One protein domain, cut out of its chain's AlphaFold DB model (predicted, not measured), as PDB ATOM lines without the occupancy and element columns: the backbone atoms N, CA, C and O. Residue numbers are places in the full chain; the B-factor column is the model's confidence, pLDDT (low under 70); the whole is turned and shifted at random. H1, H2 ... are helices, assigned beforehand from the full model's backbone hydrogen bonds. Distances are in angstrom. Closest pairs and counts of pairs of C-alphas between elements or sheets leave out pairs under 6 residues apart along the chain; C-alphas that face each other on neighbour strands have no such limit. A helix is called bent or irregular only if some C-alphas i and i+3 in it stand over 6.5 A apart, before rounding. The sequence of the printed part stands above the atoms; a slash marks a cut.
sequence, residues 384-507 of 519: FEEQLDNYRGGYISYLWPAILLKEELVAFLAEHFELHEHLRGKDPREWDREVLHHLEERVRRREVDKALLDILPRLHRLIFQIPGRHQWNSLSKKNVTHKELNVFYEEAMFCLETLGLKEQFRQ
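Overview. This is residues 384 to 507 of the 519 residues of an uncharacterized protein of Deltaproteobacteria bacterium (UniProt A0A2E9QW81). Three long helices, H2, H5 and H7, form a small up-and-down bundle, each running against the one before, with H4 packed beside H5 and also on H2. H1 folds back on H2, and the short helices H3, H6 and H8 sit round the edges. The printed part has 124 residues with eight named helices, H1 to H8, and no named strand; it is all helix. It is compact, radius of gyration of the C-alphas 14.6 A, and spans 45 by 30 by 24 A.

Along the chain. H1, residues 384 to 391, begins at C-alpha 384 (138.486, 247.597, 103.714). H2 is residues 399 to 416, 25.7 A; H3 420 to 423; H4 431 to 444, 19.8 A. H5, residues 450 to 465, 24.2 A, has a kink of 34 degrees near residue 457. H6 is residues 469 to 475; H7 482 to 498, 24.2 A. H8, residues 502 to 506, ends at C-alpha 506 (136.588, 254.702, 99.016). H5 and H6 are irregular: C-alphas 454 and 457 are 7.1 A apart, 470 and 473 7.4 A.

Arrangement. H2 is the hub. H1 and H2 form a hairpin, closest C-alphas Phe 384 and Leu 405, 6.5 A. H7 touches H2, the same way at 9 degrees, a shallow tilt, closest C-alphas Leu 485 and Ala 402, 6.0 A. H4 touches H2 at a steep tilt of 47 degrees, closest C-alphas Asp 432 and Val 410, 6.0 A. H4 and H5 form a hairpin, Asp 432 and Ile 463 closest, C-alphas 6.4 A. H5 touches H7, closest C-alphas Ile 455 and Cys 495, 5.2 A. H6 only just touches H2, with 3 pairs of C-alphas within 8 A. H3 is close to H2 but not clearly touching; H8 only just touches H7, with 3 pairs, only at the corner. O i to N i+4 pairs are within hydrogen-bond range throughout H1, H2, H4, H7 and H8, in 10 of 12 in H5 and 1 of 3 in H6, where 3 of 4 O i to N i+3 pairs are; H3 is too short for such a pair.

Size, cuts and confidence. The C-alphas of Gly 393 and Arg 445 are farthest apart, 46.2 A. The printed part has no cut and no long link. Residues 384 to 398, 473 to 478 and 507 have pLDDT under 70.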
ATOM      1  N   PHE A 384     138.190 248.929 104.168       63.44
ATOM      2  CA  PHE A 384     138.486 247.597 103.714       63.44
ATOM      3  C   PHE A 384     139.950 247.426 103.283       63.44
ATOM      4  O   PHE A 384     140.573 246.445 103.671       63.44
ATOM      5  N   GLU A 385     140.525 248.373 102.535       65.50
ATOM      6  CA  GLU A 385     141.930 248.300 102.091       65.50
ATOM      7  C   GLU A 385     142.894 248.302 103.291       65.50
ATOM      8  O   GLU A 385     143.803 247.477 103.350       65.50
ATOM      9  N   GLU A 386     142.645 249.146 104.303       64.56
ATOM     10  CA  GLU A 386     143.446 249.136 105.534       64.56
ATOM     11  C   GLU A 386     143.311 247.807 106.281       64.56
ATOM     12  O   GLU A 386     144.306 247.270 106.765       64.56
ATOM     13  N   GLN A 387     142.099 247.254 106.386       62.78
ATOM     14  CA  GLN A 387     141.919 245.942 106.999       62.78
ATOM     15  C   GLN A 387     142.652 244.861 106.203       62.78
ATOM     16  O   GLN A 387     143.405 244.094 106.796       62.78
ATOM     17  N   LEU A 388     142.511 244.831 104.877       65.62
ATOM     18  CA  LEU A 388     143.184 243.869 104.009       65.62
ATOM     19  C   LEU A 388     144.707 243.886 104.215       65.62
ATOM     20  O   LEU A 388     145.309 242.818 104.346       65.62
ATOM     21  N   ASP A 389     145.309 245.073 104.321       66.19
ATOM     22  CA  ASP A 389     146.735 245.232 104.618       66.19
ATOM     23  C   ASP A 389     147.109 244.733 106.019       66.19
ATOM     24  O   ASP A 389     148.114 244.038 106.174       66.19
ATOM     25  N   ASN A 390     146.282 244.998 107.034       59.47
ATOM     26  CA  ASN A 390     146.520 244.509 108.398       59.47
ATOM     27  C   ASN A 390     146.499 242.977 108.474       59.47
ATOM     28  O   ASN A 390     147.262 242.379 109.231       59.47
ATOM     29  N   TYR A 391     145.651 242.335 107.669       62.03
ATOM     30  CA  TYR A 391     145.502 240.882 107.660       62.03
ATOM     31  C   TYR A 391     146.595 240.144 106.886       62.03
ATOM     32  O   TYR A 391     146.778 238.946 107.112       62.03
ATOM     33  N   ARG A 392     147.391 240.833 106.054       59.34
ATOM     34  CA  ARG A 392     148.590 240.244 105.424       59.34
ATOM     35  C   ARG A 392     149.630 239.767 106.459       59.34
ATOM     36  O   ARG A 392     150.488 238.963 106.110       59.34
ATOM     37  N   GLY A 393     149.531 240.213 107.720       50.19
ATOM     38  CA  GLY A 393     150.453 239.898 108.824       50.19
ATOM     39  C   GLY A 393     150.090 238.715 109.740       50.19
ATOM     40  O   GLY A 393     150.911 238.348 110.578       50.19
ATOM     41  N   GLY A 394     148.922 238.078 109.579       47.16
ATOM     42  CA  GLY A 394     148.609 236.781 110.206       47.16
ATOM     43  C   GLY A 394     147.652 236.758 111.414       47.16
ATOM     44  O   GLY A 394     147.326 237.771 112.021       47.16
ATOM     45  N   TYR A 395     147.251 235.516 111.736       41.03
ATOM     46  CA  TYR A 395     146.536 234.991 112.922       41.03
ATOM     47  C   TYR A 395     144.997 234.913 112.984       41.03
ATOM     48  O   TYR A 395     144.492 234.286 113.914       41.03
ATOM     49  N   ILE A 396     144.228 235.371 111.989       51.16
ATOM     50  CA  ILE A 396     142.771 235.100 111.939       51.16
ATOM     51  C   ILE A 396     142.392 234.463 110.603       51.16
ATOM     52  O   ILE A 396     142.981 234.779 109.570       51.16
ATOM     53  N   SER A 397     141.385 233.583 110.609       60.44
ATOM     54  CA  SER A 397     140.689 233.214 109.380       60.44
ATOM     55  C   SER A 397     140.209 234.493 108.682       60.44
ATOM     56  O   SER A 397     139.585 235.364 109.293       60.44
ATOM     57  N   TYR A 398     140.467 234.620 107.380       67.62
ATOM     58  CA  TYR A 398     140.079 235.798 106.591       67.62
ATOM     59  C   TYR A 398     138.550 235.954 106.439       67.62
ATOM     60  O   TYR A 398     138.056 236.769 105.660       67.62
ATOM     61  N   LEU A 399     137.781 235.176 107.201       80.00
ATOM     62  CA  LEU A 399     136.336 235.159 107.203       80.00
ATOM     63  C   LEU A 399     135.775 236.457 107.800       80.00
ATOM     64  O   LEU A 399     134.776 236.957 107.301       80.00
ATOM     65  N   TRP A 400     136.417 237.043 108.817       75.50
ATOM     66  CA  TRP A 400     135.917 238.280 109.429       75.50
ATOM     67  C   TRP A 400     136.048 239.492 108.494       75.50
ATOM     68  O   TRP A 400     135.055 240.194 108.306       75.50
ATOM     69  N   PRO A 401     137.199 239.700 107.826       73.81
ATOM     70  CA  PRO A 401     137.312 240.682 106.747       73.81
ATOM     71  C   PRO A 401     136.263 240.500 105.654       73.81
ATOM     72  O   PRO A 401     135.670 241.477 105.211       73.81
ATOM     73  N   ALA A 402     135.997 239.255 105.247       83.69
ATOM     74  CA  ALA A 402     134.975 238.974 104.246       83.69
ATOM     75  C   ALA A 402     133.583 239.403 104.742       83.69
ATOM     76  O   ALA A 402     132.849 240.069 104.013       83.69
ATOM     77  N   ILE A 403     133.232 239.081 105.994       83.94
ATOM     78  CA  ILE A 403     131.967 239.503 106.618       83.94
ATOM     79  C   ILE A 403     131.846 241.026 106.618       83.94
ATOM     80  O   ILE A 403     130.805 241.546 106.224       83.94
ATOM     81  N   LEU A 404     132.899 241.740 107.027       78.00
ATOM     82  CA  LEU A 404     132.898 243.201 107.056       78.00
ATOM     83  C   LEU A 404     132.755 243.806 105.659       78.00
ATOM     84  O   LEU A 404     131.928 244.697 105.489       78.00
ATOM     85  N   LEU A 405     133.480 243.287 104.662       83.38
ATOM     86  CA  LEU A 405     133.341 243.706 103.265       83.38
ATOM     87  C   LEU A 405     131.896 243.603 102.789       83.38
ATOM     88  O   LEU A 405     131.362 244.546 102.210       83.38
ATOM     89  N   LYS A 406     131.273 242.445 103.033       90.38
ATOM     90  CA  LYS A 406     129.891 242.195 102.635       90.38
ATOM     91  C   LYS A 406     128.946 243.172 103.327       90.38
ATOM     92  O   LYS A 406     128.145 243.804 102.651       90.38
ATOM     93  N   GLU A 407     129.026 243.295 104.652       85.25
ATOM     94  CA  GLU A 407     128.120 244.159 105.417       85.25
ATOM     95  C   GLU A 407     128.268 245.637 105.022       85.25
ATOM     96  O   GLU A 407     127.265 246.340 104.907       85.25
ATOM     97  N   GLU A 408     129.493 246.112 104.771       81.94
ATOM     98  CA  GLU A 408     129.734 247.476 104.287       81.94
ATOM     99  C   GLU A 408     129.186 247.694 102.880       81.94
ATOM    100  O   GLU A 408     128.512 248.696 102.643       81.94
ATOM    101  N   LEU A 409     129.421 246.751 101.963       87.75
ATOM    102  CA  LEU A 409     128.870 246.809 100.612       87.75
ATOM    103  C   LEU A 409     127.337 246.846 100.649       87.75
ATOM    104  O   LEU A 409     126.733 247.702 100.013       87.75
ATOM    105  N   VAL A 410     126.702 245.956 101.417       90.19
ATOM    106  CA  VAL A 410     125.238 245.889 101.548       90.19
ATOM    107  C   VAL A 410     124.679 247.182 102.135       90.19
ATOM    108  O   VAL A 410     123.717 247.724 101.593       90.19
ATOM    109  N   ALA A 411     125.275 247.705 103.209       84.31
ATOM    110  CA  ALA A 411     124.831 248.955 103.819       84.31
ATOM    111  C   ALA A 411     124.967 250.142 102.853       84.31
ATOM    112  O   ALA A 411     124.059 250.965 102.764       84.31
ATOM    113  N   PHE A 412     126.069 250.200 102.104       85.38
ATOM    114  CA  PHE A 412     126.316 251.242 101.113       85.38
ATOM    115  C   PHE A 412     125.321 251.178  99.946       85.38
ATOM    116  O   PHE A 412     124.764 252.200  99.552       85.38
ATOM    117  N   LEU A 413     125.036 249.981  99.424       90.62
ATOM    118  CA  LEU A 413     124.015 249.794  98.388       90.62
ATOM    119  C   LEU A 413     122.618 250.143  98.916       90.62
ATOM    120  O   LEU A 413     121.846 250.793  98.217       90.62
ATOM    121  N   ALA A 414     122.296 249.761 100.154       90.88
ATOM    122  CA  ALA A 414     121.027 250.119 100.777       90.88
ATOM    123  C   ALA A 414     120.825 251.636 100.849       90.88
ATOM    124  O   ALA A 414     119.718 252.108 100.614       90.88
ATOM    125  N   GLU A 415     121.879 252.392 101.146       86.44
ATOM    126  CA  GLU A 415     121.833 253.854 101.144       86.44
ATOM    127  C   GLU A 415     121.692 254.420  99.736       86.44
ATOM    128  O   GLU A 415     120.772 255.192  99.480       86.44
ATOM    129  N   HIS A 416     122.551 253.988  98.807       91.38
ATOM    130  CA  HIS A 416     122.549 254.474  97.428       91.38
ATOM    131  C   HIS A 416     121.201 254.258  96.725       91.38
ATOM    132  O   HIS A 416     120.762 255.100  95.947       91.38
ATOM    133  N   PHE A 417     120.526 253.144  97.015       92.62
ATOM    134  CA  PHE A 417     119.213 252.825  96.453       92.62
ATOM    135  C   PHE A 417     118.035 253.249  97.345       92.62
ATOM    136  O   PHE A 417     116.897 252.875  97.047       92.62
ATOM    137  N   GLU A 418     118.281 254.027  98.405       93.69
ATOM    138  CA  GLU A 418     117.263 254.574  99.316       93.69
ATOM    139  C   GLU A 418     116.378 253.492  99.976       93.69
ATOM    140  O   GLU A 418     115.173 253.644 100.182       93.69
ATOM    141  N   LEU A 419     116.975 252.355 100.336       93.25
ATOM    142  CA  LEU A 419     116.280 251.197 100.908       93.25
ATOM    143  C   LEU A 419     116.103 251.280 102.433       93.25
ATOM    144  O   LEU A 419     115.471 250.408 103.025       93.25
ATOM    145  N   HIS A 420     116.624 252.312 103.101       87.12
ATOM    146  CA  HIS A 420     116.614 252.399 104.567       87.12
ATOM    147  C   HIS A 420     115.220 252.354 105.202       87.12
ATOM    148  O   HIS A 420     115.062 251.728 106.250       87.12
ATOM    149  N   GLU A 421     114.209 252.971 104.584       89.12
ATOM    150  CA  GLU A 421     112.831 252.906 105.095       89.12
ATOM    151  C   GLU A 421     112.258 251.485 105.017       89.12
ATOM    152  O   GLU A 421     111.557 251.058 105.928       89.12
ATOM    153  N   HIS A 422     112.624 250.718 103.987       91.06
ATOM    154  CA  HIS A 422     112.198 249.324 103.822       91.06
ATOM    155  C   HIS A 422     112.906 248.383 104.805       91.06
ATOM    156  O   HIS A 422     112.325 247.406 105.276       91.06
ATOM    157  N   LEU A 423     114.156 248.699 105.151       90.50
ATOM    158  CA  LEU A 423     114.946 247.951 106.131       90.50
ATOM    159  C   LEU A 423     114.597 248.310 107.583       90.50
ATOM    160  O   LEU A 423     115.000 247.610 108.518       90.50
ATOM    161  N   ARG A 424     113.860 249.404 107.807       89.06
ATOM    162  CA  ARG A 424     113.501 249.866 109.147       89.06
ATOM    163  C   ARG A 424     112.598 248.837 109.833       89.06
ATOM    164  O   ARG A 424     111.534 248.486 109.340       89.06
ATOM    165  N   GLY A 425     113.023 248.363 111.004       87.06
ATOM    166  CA  GLY A 425     112.288 247.362 111.787       87.06
ATOM    167  C   GLY A 425     112.530 245.908 111.365       87.06
ATOM    168  O   GLY A 425     112.071 245.007 112.062       87.06
ATOM    169  N   LYS A 426     113.279 245.664 110.283       89.12
ATOM    170  CA  LYS A 426     113.760 244.326 109.915       89.12
ATOM    171  C   LYS A 426     114.945 243.919 110.786       89.12
ATOM    172  O   LYS A 426     115.714 244.778 111.229       89.12
ATOM    173  N   ASP A 427     115.121 242.614 111.003       81.44
ATOM    174  CA  ASP A 427     116.311 242.095 111.681       81.44
ATOM    175  C   ASP A 427     117.556 242.450 110.839       81.44
ATOM    176  O   ASP A 427     117.619 242.078 109.664       81.44
ATOM    177  N   PRO A 428     118.572 243.136 111.399       76.19
ATOM    178  CA  PRO A 428     119.835 243.403 110.708       76.19
ATOM    179  C   PRO A 428     120.515 242.159 110.124       76.19
ATOM    180  O   PRO A 428     121.333 242.274 109.217       76.19
ATOM    181  N   ARG A 429     120.193 240.961 110.629       79.19
ATOM    182  CA  ARG A 429     120.684 239.679 110.100       79.19
ATOM    183  C   ARG A 429     120.105 239.324 108.729       79.19
ATOM    184  O   ARG A 429     120.682 238.480 108.047       79.19
ATOM    185  N   GLU A 430     118.989 239.938 108.348       88.44
ATOM    186  CA  GLU A 430     118.276 239.691 107.092       88.44
ATOM    187  C   GLU A 430     118.533 240.772 106.038       88.44
ATOM    188  O   GLU A 430     118.190 240.572 104.873       88.44
ATOM    189  N   TRP A 431     119.178 241.885 106.410       90.50
ATOM    190  CA  TRP A 431     119.399 243.029 105.522       90.50
ATOM    191  C   TRP A 431     120.075 242.648 104.205       90.50
ATOM    192  O   TRP A 431     119.648 243.131 103.163       90.50
ATOM    193  N   ASP A 432     121.056 241.741 104.223       92.69
ATOM    194  CA  ASP A 432     121.723 241.262 103.006       92.69
ATOM    195  C   ASP A 432     120.708 240.720 101.982       92.69
ATOM    196  O   ASP A 432     120.746 241.069 100.803       92.69
ATOM    197  N   ARG A 433     119.762 239.891 102.442       94.19
ATOM    198  CA  ARG A 433     118.745 239.264 101.585       94.19
ATOM    199  C   ARG A 433     117.681 240.260 101.153       94.19
ATOM    200  O   ARG A 433     117.261 240.213 100.005       94.19
ATOM    201  N   GLU A 434     117.268 241.148 102.051       95.44
ATOM    202  CA  GLU A 434     116.265 242.178 101.758       95.44
ATOM    203  C   GLU A 434     116.787 243.177 100.716       95.44
ATOM    204  O   GLU A 434     116.094 243.481  99.747       95.44
ATOM    205  N   VAL A 435     118.040 243.631 100.847       95.00
ATOM    206  CA  VAL A 435     118.689 244.491  99.843       95.00
ATOM    207  C   VAL A 435     118.763 243.773  98.503       95.00
ATOM    208  O   VAL A 435     118.328 244.333  97.499       95.00
ATOM    209  N   LEU A 436     119.249 242.529  98.472       96.25
ATOM    210  CA  LEU A 436     119.323 241.750  97.234       96.25
ATOM    211  C   LEU A 436     117.945 241.589  96.576       96.25
ATOM    212  O   LEU A 436     117.807 241.858  95.385       96.25
ATOM    213  N   HIS A 437     116.923 241.230  97.354       96.12
ATOM    214  CA  HIS A 437     115.557 241.068  96.870       96.12
ATOM    215  C   HIS A 437     115.003 242.363  96.259       96.12
ATOM    216  O   HIS A 437     114.464 242.347  95.154       96.12
ATOM    217  N   HIS A 438     115.189 243.506  96.925       95.69
ATOM    218  CA  HIS A 438     114.754 244.800  96.397       95.69
ATOM    219  C   HIS A 438     115.466 245.179  95.090       95.69
ATOM    220  O   HIS A 438     114.832 245.722  94.182       95.69
ATOM    221  N   LEU A 439     116.762 244.880  94.969       94.88
ATOM    222  CA  LEU A 439     117.518 245.108  93.735       94.88
ATOM    223  C   LEU A 439     117.016 244.213  92.589       94.88
ATOM    224  O   LEU A 439     116.837 244.691  91.467       94.88
ATOM    225  N   GLU A 440     116.712 242.945  92.868       95.75
ATOM    226  CA  GLU A 440     116.113 242.018  91.899       95.75
ATOM    227  C   GLU A 440     114.713 242.460  91.447       95.75
ATOM    228  O   GLU A 440     114.398 242.398  90.256       95.75
ATOM    229  N   GLU A 441     113.871 242.944  92.368       95.75
ATOM    230  CA  GLU A 441     112.546 243.487  92.041       95.75
ATOM    231  C   GLU A 441     112.645 244.696  91.108       95.75
ATOM    232  O   GLU A 441     111.930 244.752  90.104       95.75
ATOM    233  N   ARG A 442     113.562 245.634  91.380       94.50
ATOM    234  CA  ARG A 442     113.780 246.801  90.509       94.50
ATOM    235  C   ARG A 442     114.195 246.381  89.100       94.50
ATOM    236  O   ARG A 442     113.674 246.911  88.116       94.50
ATOM    237  N   VAL A 443     115.073 245.383  88.981       94.06
ATOM    238  CA  VAL A 443     115.464 244.812  87.681       94.06
ATOM    239  C   VAL A 443     114.274 244.186  86.965       94.06
ATOM    240  O   VAL A 443     114.071 244.440  85.776       94.06
ATOM    241  N   ARG A 444     113.442 243.414  87.672       94.69
ATOM    242  CA  ARG A 444     112.255 242.780  87.080       94.69
ATOM    243  C   ARG A 444     111.253 243.808  86.557       94.69
ATOM    244  O   ARG A 444     110.667 243.600  85.496       94.69
ATOM    245  N   ARG A 445     111.093 244.925  87.268       95.12
ATOM    246  CA  ARG A 445     110.237 246.054  86.871       95.12
ATOM    247  C   ARG A 445     110.847 246.935  85.779       95.12
ATOM    248  O   ARG A 445     110.165 247.826  85.285       95.12
ATOM    249  N   ARG A 446     112.091 246.660  85.359       92.44
ATOM    250  CA  ARG A 446     112.867 247.469  84.402       92.44
ATOM    251  C   ARG A 446     113.057 248.920  84.867       92.44
ATOM    252  O   ARG A 446     113.131 249.826  84.046       92.44
ATOM    253  N   GLU A 447     113.141 249.131  86.179       88.69
ATOM    254  CA  GLU A 447     113.278 250.453  86.813       88.69
ATOM    255  C   GLU A 447     114.744 250.918  86.935       88.69
ATOM    256  O   GLU A 447     115.018 251.955  87.530       88.69
ATOM    257  N   VAL A 448     115.708 250.147  86.423       78.75
ATOM    258  CA  VAL A 448     117.142 250.338  86.695       78.75
ATOM    259  C   VAL A 448     118.009 250.004  85.493       78.75
ATOM    260  O   VAL A 448     117.648 249.192  84.638       78.75
ATOM    261  N   ASP A 449     119.183 250.634  85.481       82.38
ATOM    262  CA  ASP A 449     120.201 250.508  84.450       82.38
ATOM    263  C   ASP A 449     120.738 249.083  84.284       82.38
ATOM    264  O   ASP A 449     120.798 248.281  85.220       82.38
ATOM    265  N   LYS A 450     121.242 248.811  83.073       91.12
ATOM    266  CA  LYS A 450     121.961 247.580  82.704       91.12
ATOM    267  C   LYS A 450     123.073 247.215  83.702       91.12
ATOM    268  O   LYS A 450     123.311 246.036  83.940       91.12
ATOM    269  N   ALA A 451     123.681 248.214  84.339       92.44
ATOM    270  CA  ALA A 451     124.674 248.031  85.393       92.44
ATOM    271  C   ALA A 451     124.181 247.122  86.535       92.44
ATOM    272  O   ALA A 451     124.952 246.308  87.038       92.44
ATOM    273  N   LEU A 452     122.900 247.198  86.927       92.81
ATOM    274  CA  LEU A 452     122.385 246.371  88.021       92.81
ATOM    275  C   LEU A 452     122.313 244.885  87.639       92.81
ATOM    276  O   LEU A 452     122.656 244.014  88.437       92.81
ATOM    277  N   LEU A 453     121.907 244.604  86.395       94.06
ATOM    278  CA  LEU A 453     121.882 243.249  85.837       94.06
ATOM    279  C   LEU A 453     123.275 242.611  85.858       94.06
ATOM    280  O   LEU A 453     123.404 241.433  86.191       94.06
ATOM    281  N   ASP A 454     124.307 243.399  85.557       94.12
ATOM    282  CA  ASP A 454     125.689 242.923  85.475       94.12
ATOM    283  C   ASP A 454     126.289 242.594  86.860       94.12
ATOM    284  O   ASP A 454     127.137 241.702  86.977       94.12
ATOM    285  N   ILE A 455     125.837 243.263  87.930       96.19
ATOM    286  CA  ILE A 455     126.368 243.050  89.289       96.19
ATOM    287  C   ILE A 455     125.616 241.984  90.093       96.19
ATOM    288  O   ILE A 455     126.225 241.352  90.960       96.19
ATOM    289  N   LEU A 456     124.323 241.754  89.825       95.75
ATOM    290  CA  LEU A 456     123.469 240.866  90.630       95.75
ATOM    291  C   LEU A 456     124.072 239.464  90.852       95.75
ATOM    292  O   LEU A 456     124.109 239.021  92.002       95.75
ATOM    293  N   PRO A 457     124.632 238.774  89.835       97.19
ATOM    294  CA  PRO A 457     125.237 237.457  90.041       97.19
ATOM    295  C   PRO A 457     126.417 237.468  91.024       97.19
ATOM    296  O   PRO A 457     126.585 236.534  91.809       97.19
ATOM    297  N   ARG A 458     127.240 238.524  91.002       96.31
ATOM    298  CA  ARG A 458     128.387 238.677  91.913       96.31
ATOM    299  C   ARG A 458     127.927 239.047  93.314       96.31
ATOM    300  O   ARG A 458     128.412 238.472  94.283       96.31
ATOM    301  N   LEU A 459     126.943 239.937  93.424       95.38
ATOM    302  CA  LEU A 459     126.343 240.293  94.706       95.38
ATOM    303  C   LEU A 459     125.710 239.067  95.382       95.38
ATOM    304  O   LEU A 459     125.927 238.843  96.571       95.38
ATOM    305  N   HIS A 460     125.026 238.216  94.614       96.38
ATOM    306  CA  HIS A 460     124.506 236.937  95.093       96.38
ATOM    307  C   HIS A 460     125.645 236.033  95.602       96.38
ATOM    308  O   HIS A 460     125.555 235.476  96.696       96.38
ATOM    309  N   ARG A 461     126.763 235.908  94.873       94.94
ATOM    310  CA  ARG A 461     127.925 235.144  95.369       94.94
ATOM    311  C   ARG A 461     128.451 235.691  96.692       94.94
ATOM    312  O   ARG A 461     128.580 234.910  97.631       94.94
ATOM    313  N   LEU A 462     128.683 236.997  96.798       93.88
ATOM    314  CA  LEU A 462     129.155 237.625  98.034       93.88
ATOM    315  C   LEU A 462     128.199 237.358  99.203       93.88
ATOM    316  O   LEU A 462     128.632 236.883 100.251       93.88
ATOM    317  N   ILE A 463     126.898 237.591  99.011       94.00
ATOM    318  CA  ILE A 463     125.886 237.461 100.067       94.00
ATOM    319  C   ILE A 463     125.748 236.023 100.574       94.00
ATOM    320  O   ILE A 463     125.603 235.812 101.778       94.00
ATOM    321  N   PHE A 464     125.810 235.033  99.681       93.56
ATOM    322  CA  PHE A 464     125.579 233.634 100.045       93.56
ATOM    323  C   PHE A 464     126.855 232.851 100.384       93.56
ATOM    324  O   PHE A 464     126.777 231.869 101.122       93.56
ATOM    325  N   GLN A 465     128.029 233.250  99.880       92.38
ATOM    326  CA  GLN A 465     129.300 232.590 100.218       92.38
ATOM    327  C   GLN A 465     129.925 233.138 101.501       92.38
ATOM    328  O   GLN A 465     130.592 232.387 102.222       92.38
ATOM    329  N   ILE A 466     129.698 234.422 101.792       89.88
ATOM    330  CA  ILE A 466     130.172 235.068 103.008       89.88
ATOM    331  C   ILE A 466     129.038 235.023 104.038       89.88
ATOM    332  O   ILE A 466     127.989 235.641 103.837       89.88
ATOM    333  N   PRO A 467     129.215 234.317 105.164       87.81
ATOM    334  CA  PRO A 467     128.175 234.222 106.175       87.81
ATOM    335  C   PRO A 467     127.849 235.578 106.801       87.81
ATOM    336  O   PRO A 467     128.598 236.544 106.696       87.81
ATOM    337  N   GLY A 468     126.696 235.687 107.451       82.81
ATOM    338  CA  GLY A 468     126.403 236.846 108.296       82.81
ATOM    339  C   GLY A 468     127.251 236.825 109.569       82.81
ATOM    340  O   GLY A 468     127.626 235.757 110.055       82.81
ATOM    341  N   ARG A 469     127.487 237.991 110.181       77.25
ATOM    342  CA  ARG A 469     128.209 238.102 111.463       77.25
ATOM    343  C   ARG A 469     127.650 237.197 112.566       77.25
ATOM    344  O   ARG A 469     128.407 236.620 113.341       77.25
ATOM    345  N   HIS A 470     126.331 237.016 112.599       76.06
ATOM    346  CA  HIS A 470     125.645 236.139 113.552       76.06
ATOM    347  C   HIS A 470     126.010 234.647 113.402       76.06
ATOM    348  O   HIS A 470     125.821 233.877 114.337       76.06
ATOM    349  N   GLN A 471     126.562 234.239 112.257       76.81
ATOM    350  CA  GLN A 471     126.982 232.864 111.962       76.81
ATOM    351  C   GLN A 471     128.486 232.648 112.196       76.81
ATOM    352  O   GLN A 471     128.994 231.552 111.972       76.81
ATOM    353  N   TRP A 472     129.219 233.670 112.653       71.31
ATOM    354  CA  TRP A 472     130.660 233.573 112.900       71.31
ATOM    355  C   TRP A 472     131.019 232.412 113.833       71.31
ATOM    356  O   TRP A 472     131.908 231.624 113.526       71.31
ATOM    357  N   ASN A 473     130.294 232.256 114.946       61.94
ATOM    358  CA  ASN A 473     130.619 231.249 115.960       61.94
ATOM    359  C   ASN A 473     130.459 229.812 115.441       61.94
ATOM    360  O   ASN A 473     131.231 228.938 115.827       61.94
ATOM    361  N   SER A 474     129.489 229.559 114.556       63.59
ATOM    362  CA  SER A 474     129.285 228.233 113.961       63.59
ATOM    363  C   SER A 474     130.258 227.943 112.816       63.59
ATOM    364  O   SER A 474     130.511 226.780 112.505       63.59
ATOM    365  N   LEU A 475     130.832 228.987 112.212       60.47
ATOM    366  CA  LEU A 475     131.699 228.904 111.037       60.47
ATOM    367  C   LEU A 475     133.153 229.284 111.317       60.47
ATOM    368  O   LEU A 475     133.948 229.313 110.385       60.47
ATOM    369  N   SER A 476     133.530 229.497 112.578       55.81
ATOM    370  CA  SER A 476     134.903 229.812 113.002       55.81
ATOM    371  C   SER A 476     135.934 228.768 112.549       55.81
ATOM    372  O   SER A 476     137.121 229.068 112.465       55.81
ATOM    373  N   LYS A 477     135.479 227.558 112.187       58.53
ATOM    374  CA  LYS A 477     136.293 226.486 111.593       58.53
ATOM    375  C   LYS A 477     136.492 226.599 110.075       58.53
ATOM    376  O   LYS A 477     137.366 225.924 109.536       58.53
ATOM    377  N   LYS A 478     135.683 227.392 109.362       67.12
ATOM    378  CA  LYS A 478     135.816 227.597 107.914       67.12
ATOM    379  C   LYS A 478     136.880 228.665 107.670       67.12
ATOM    380  O   LYS A 478     136.651 229.858 107.859       67.12
ATOM    381  N   ASN A 479     138.057 228.220 107.248       70.88
ATOM    382  CA  ASN A 479     139.152 229.114 106.901       70.88
ATOM    383  C   ASN A 479     138.892 229.720 105.522       70.88
ATOM    384  O   ASN A 479     139.072 229.042 104.517       70.88
ATOM    385  N   VAL A 480     138.489 230.989 105.475       79.81
ATOM    386  CA  VAL A 480     138.677 231.794 104.261       79.81
ATOM    387  C   VAL A 480     140.171 232.048 104.140       79.81
ATOM    388  O   VAL A 480     140.817 232.447 105.111       79.81
ATOM    389  N   THR A 481     140.722 231.762 102.974       82.94
ATOM    390  CA  THR A 481     142.124 231.993 102.626       82.94
ATOM    391  C   THR A 481     142.340 233.436 102.173       82.94
ATOM    392  O   THR A 481     141.405 234.124 101.766       82.94
ATOM    393  N   HIS A 482     143.594 233.895 102.167       77.50
ATOM    394  CA  HIS A 482     143.936 235.215 101.625       77.50
ATOM    395  C   HIS A 482     143.469 235.374 100.170       77.50
ATOM    396  O   HIS A 482     142.955 236.416  99.775       77.50
ATOM    397  N   LYS A 483     143.612 234.303  99.377       84.50
ATOM    398  CA  LYS A 483     143.192 234.267  97.977       84.50
ATOM    399  C   LYS A 483     141.680 234.435  97.841       84.50
ATOM    400  O   LYS A 483     141.246 235.227  97.015       84.50
ATOM    401  N   GLU A 484     140.891 233.722  98.643       88.44
ATOM    402  CA  GLU A 484     139.428 233.864  98.639       88.44
ATOM    403  C   GLU A 484     138.991 235.257  99.091       88.44
ATOM    404  O   GLU A 484     138.119 235.846  98.461       88.44
ATOM    405  N   LEU A 485     139.632 235.827 100.118       85.25
ATOM    406  CA  LEU A 485     139.335 237.198 100.531       85.25
ATOM    407  C   LEU A 485     139.619 238.207  99.414       85.25
ATOM    408  O   LEU A 485     138.796 239.086  99.175       85.25
ATOM    409  N   ASN A 486     140.746 238.067  98.710       83.25
ATOM    410  CA  ASN A 486     141.045 238.914  97.557       83.25
ATOM    411  C   ASN A 486     139.993 238.737  96.454       83.25
ATOM    412  O   ASN A 486     139.563 239.724  95.875       83.25
ATOM    413  N   VAL A 487     139.517 237.514  96.194       90.94
ATOM    414  CA  VAL A 487     138.421 237.289  95.235       90.94
ATOM    415  C   VAL A 487     137.151 238.025  95.668       90.94
ATOM    416  O   VAL A 487     136.557 238.722  94.850       90.94
ATOM    417  N   PHE A 488     136.757 237.934  96.941       92.62
ATOM    418  CA  PHE A 488     135.596 238.671  97.449       92.62
ATOM    419  C   PHE A 488     135.772 240.184  97.315       92.62
ATOM    420  O   PHE A 488     134.837 240.879  96.920       92.62
ATOM    421  N   TYR A 489     136.973 240.693  97.591       87.75
ATOM    422  CA  TYR A 489     137.294 242.101  97.403       87.75
ATOM    423  C   TYR A 489     137.143 242.548  95.951       87.75
ATOM    424  O   TYR A 489     136.434 243.515  95.685       87.75
ATOM    425  N   GLU A 490     137.755 241.826  95.013       91.31
ATOM    426  CA  GLU A 490     137.663 242.136  93.584       91.31
ATOM    427  C   GLU A 490     136.212 242.075  93.088       91.31
ATOM    428  O   GLU A 490     135.792 242.900  92.279       91.31
ATOM    429  N   GLU A 491     135.398 241.147  93.603       94.31
ATOM    430  CA  GLU A 491     133.967 241.103  93.294       94.31
ATOM    431  C   GLU A 491     133.210 242.322  93.829       94.31
ATOM    432  O   GLU A 491     132.415 242.905  93.092       94.31
ATOM    433  N   ALA A 492     133.471 242.738  95.068       90.69
ATOM    434  CA  ALA A 492     132.856 243.929  95.643       90.69
ATOM    435  C   ALA A 492     133.269 245.200  94.883       90.69
ATOM    436  O   ALA A 492     132.418 246.027  94.550       90.69
ATOM    437  N   MET A 493     134.556 245.335  94.550       91.06
ATOM    438  CA  MET A 493     135.071 246.467  93.777       91.06
ATOM    439  C   MET A 493     134.504 246.491  92.361       91.06
ATOM    440  O   MET A 493     134.142 247.564  91.890       91.06
ATOM    441  N   PHE A 494     134.348 245.336  91.710       94.25
ATOM    442  CA  PHE A 494     133.672 245.247  90.418       94.25
ATOM    443  C   PHE A 494     132.228 245.753  90.503       94.25
ATOM    444  O   PHE A 494     131.803 246.530  89.645       94.25
ATOM    445  N   CYS A 495     131.472 245.345  91.532       92.25
ATOM    446  CA  CYS A 495     130.099 245.813  91.725       92.25
ATOM    447  C   CYS A 495     130.047 247.341  91.852       92.25
ATOM    448  O   CYS A 495     129.261 247.998  91.174       92.25
ATOM    449  N   LEU A 496     130.923 247.912  92.680       91.12
ATOM    450  CA  LEU A 496     130.994 249.354  92.898       91.12
ATOM    451  C   LEU A 496     131.466 250.117  91.655       91.12
ATOM    452  O   LEU A 496     130.950 251.191  91.368       91.12
ATOM    453  N   GLU A 497     132.429 249.583  90.906       93.75
ATOM    454  CA  GLU A 497     132.933 250.186  89.668       93.75
ATOM    455  C   GLU A 497     131.866 250.214  88.575       93.75
ATOM    456  O   GLU A 497     131.665 251.246  87.943       93.75
ATOM    457  N   THR A 498     131.118 249.119  88.428       93.69
ATOM    458  CA  THR A 498     130.020 249.005  87.455       93.69
ATOM    459  C   THR A 498     128.895 250.002  87.743       93.69
ATOM    460  O   THR A 498     128.271 250.508  86.815       93.69
ATOM    461  N   LEU A 499     128.660 250.330  89.018       91.50
ATOM    462  CA  LEU A 499     127.697 251.356  89.432       91.50
ATOM    463  C   LEU A 499     128.264 252.789  89.400       91.50
ATOM    464  O   LEU A 499     127.537 253.732  89.691       91.50
ATOM    465  N   GLY A 500     129.556 252.975  89.107       92.19
ATOM    466  CA  GLY A 500     130.216 254.283  89.209       92.19
ATOM    467  C   GLY A 500     130.408 254.778  90.652       92.19
ATOM    468  O   GLY A 500     130.646 255.962  90.873       92.19
ATOM    469  N   LEU A 501     130.329 253.886  91.643       90.44
ATOM    470  CA  LEU A 501     130.365 254.203  93.076       90.44
ATOM    471  C   LEU A 501     131.695 253.873  93.758       90.44
ATOM    472  O   LEU A 501     131.851 254.125  94.951       90.44
ATOM    473  N   LYS A 502     132.670 253.320  93.028       88.56
ATOM    474  CA  LYS A 502     133.973 252.900  93.578       88.56
ATOM    475  C   LYS A 502     134.673 254.009  94.361       88.56
ATOM    476  O   LYS A 502     135.113 253.787  95.485       88.56
ATOM    477  N   GLU A 503     134.736 255.211  93.796       85.00
ATOM    478  CA  GLU A 503     135.396 256.344  94.449       85.00
ATOM    479  C   GLU A 503     134.595 256.868  95.647       85.00
ATOM    480  O   GLU A 503     135.187 257.218  96.663       85.00
ATOM    481  N   GLN A 504     133.259 256.839  95.594       80.69
ATOM    482  CA  GLN A 504     132.416 257.207  96.738       80.69
ATOM    483  C   GLN A 504     132.555 256.200  97.888       80.69
ATOM    484  O   GLN A 504     132.651 256.600  99.043       80.69
ATOM    485  N   PHE A 505     132.626 254.903  97.586       77.25
ATOM    486  CA  PHE A 505     132.848 253.858  98.587       77.25
ATOM    487  C   PHE A 505     134.236 253.953  99.237       77.25
ATOM    488  O   PHE A 505     134.409 253.616 100.406       77.25
ATOM    489  N   ARG A 506     135.240 254.434  98.490       73.06
ATOM    490  CA  ARG A 506     136.588 254.702  99.016       73.06
ATOM    491  C   ARG A 506     136.643 255.920  99.928       73.06
ATOM    492  O   ARG A 506     137.530 255.989 100.780       73.06
ATOM    493  N   GLN A 507     135.726 256.873  99.764       67.44
ATOM    494  CA  GLN A 507     135.651 258.019 100.657       67.44
ATOM    495  C   GLN A 507     135.248 257.570 102.068       67.44
ATOM    496  O   GLN A 507     134.486 256.617 102.242       67.44
TER     497      GLN A 507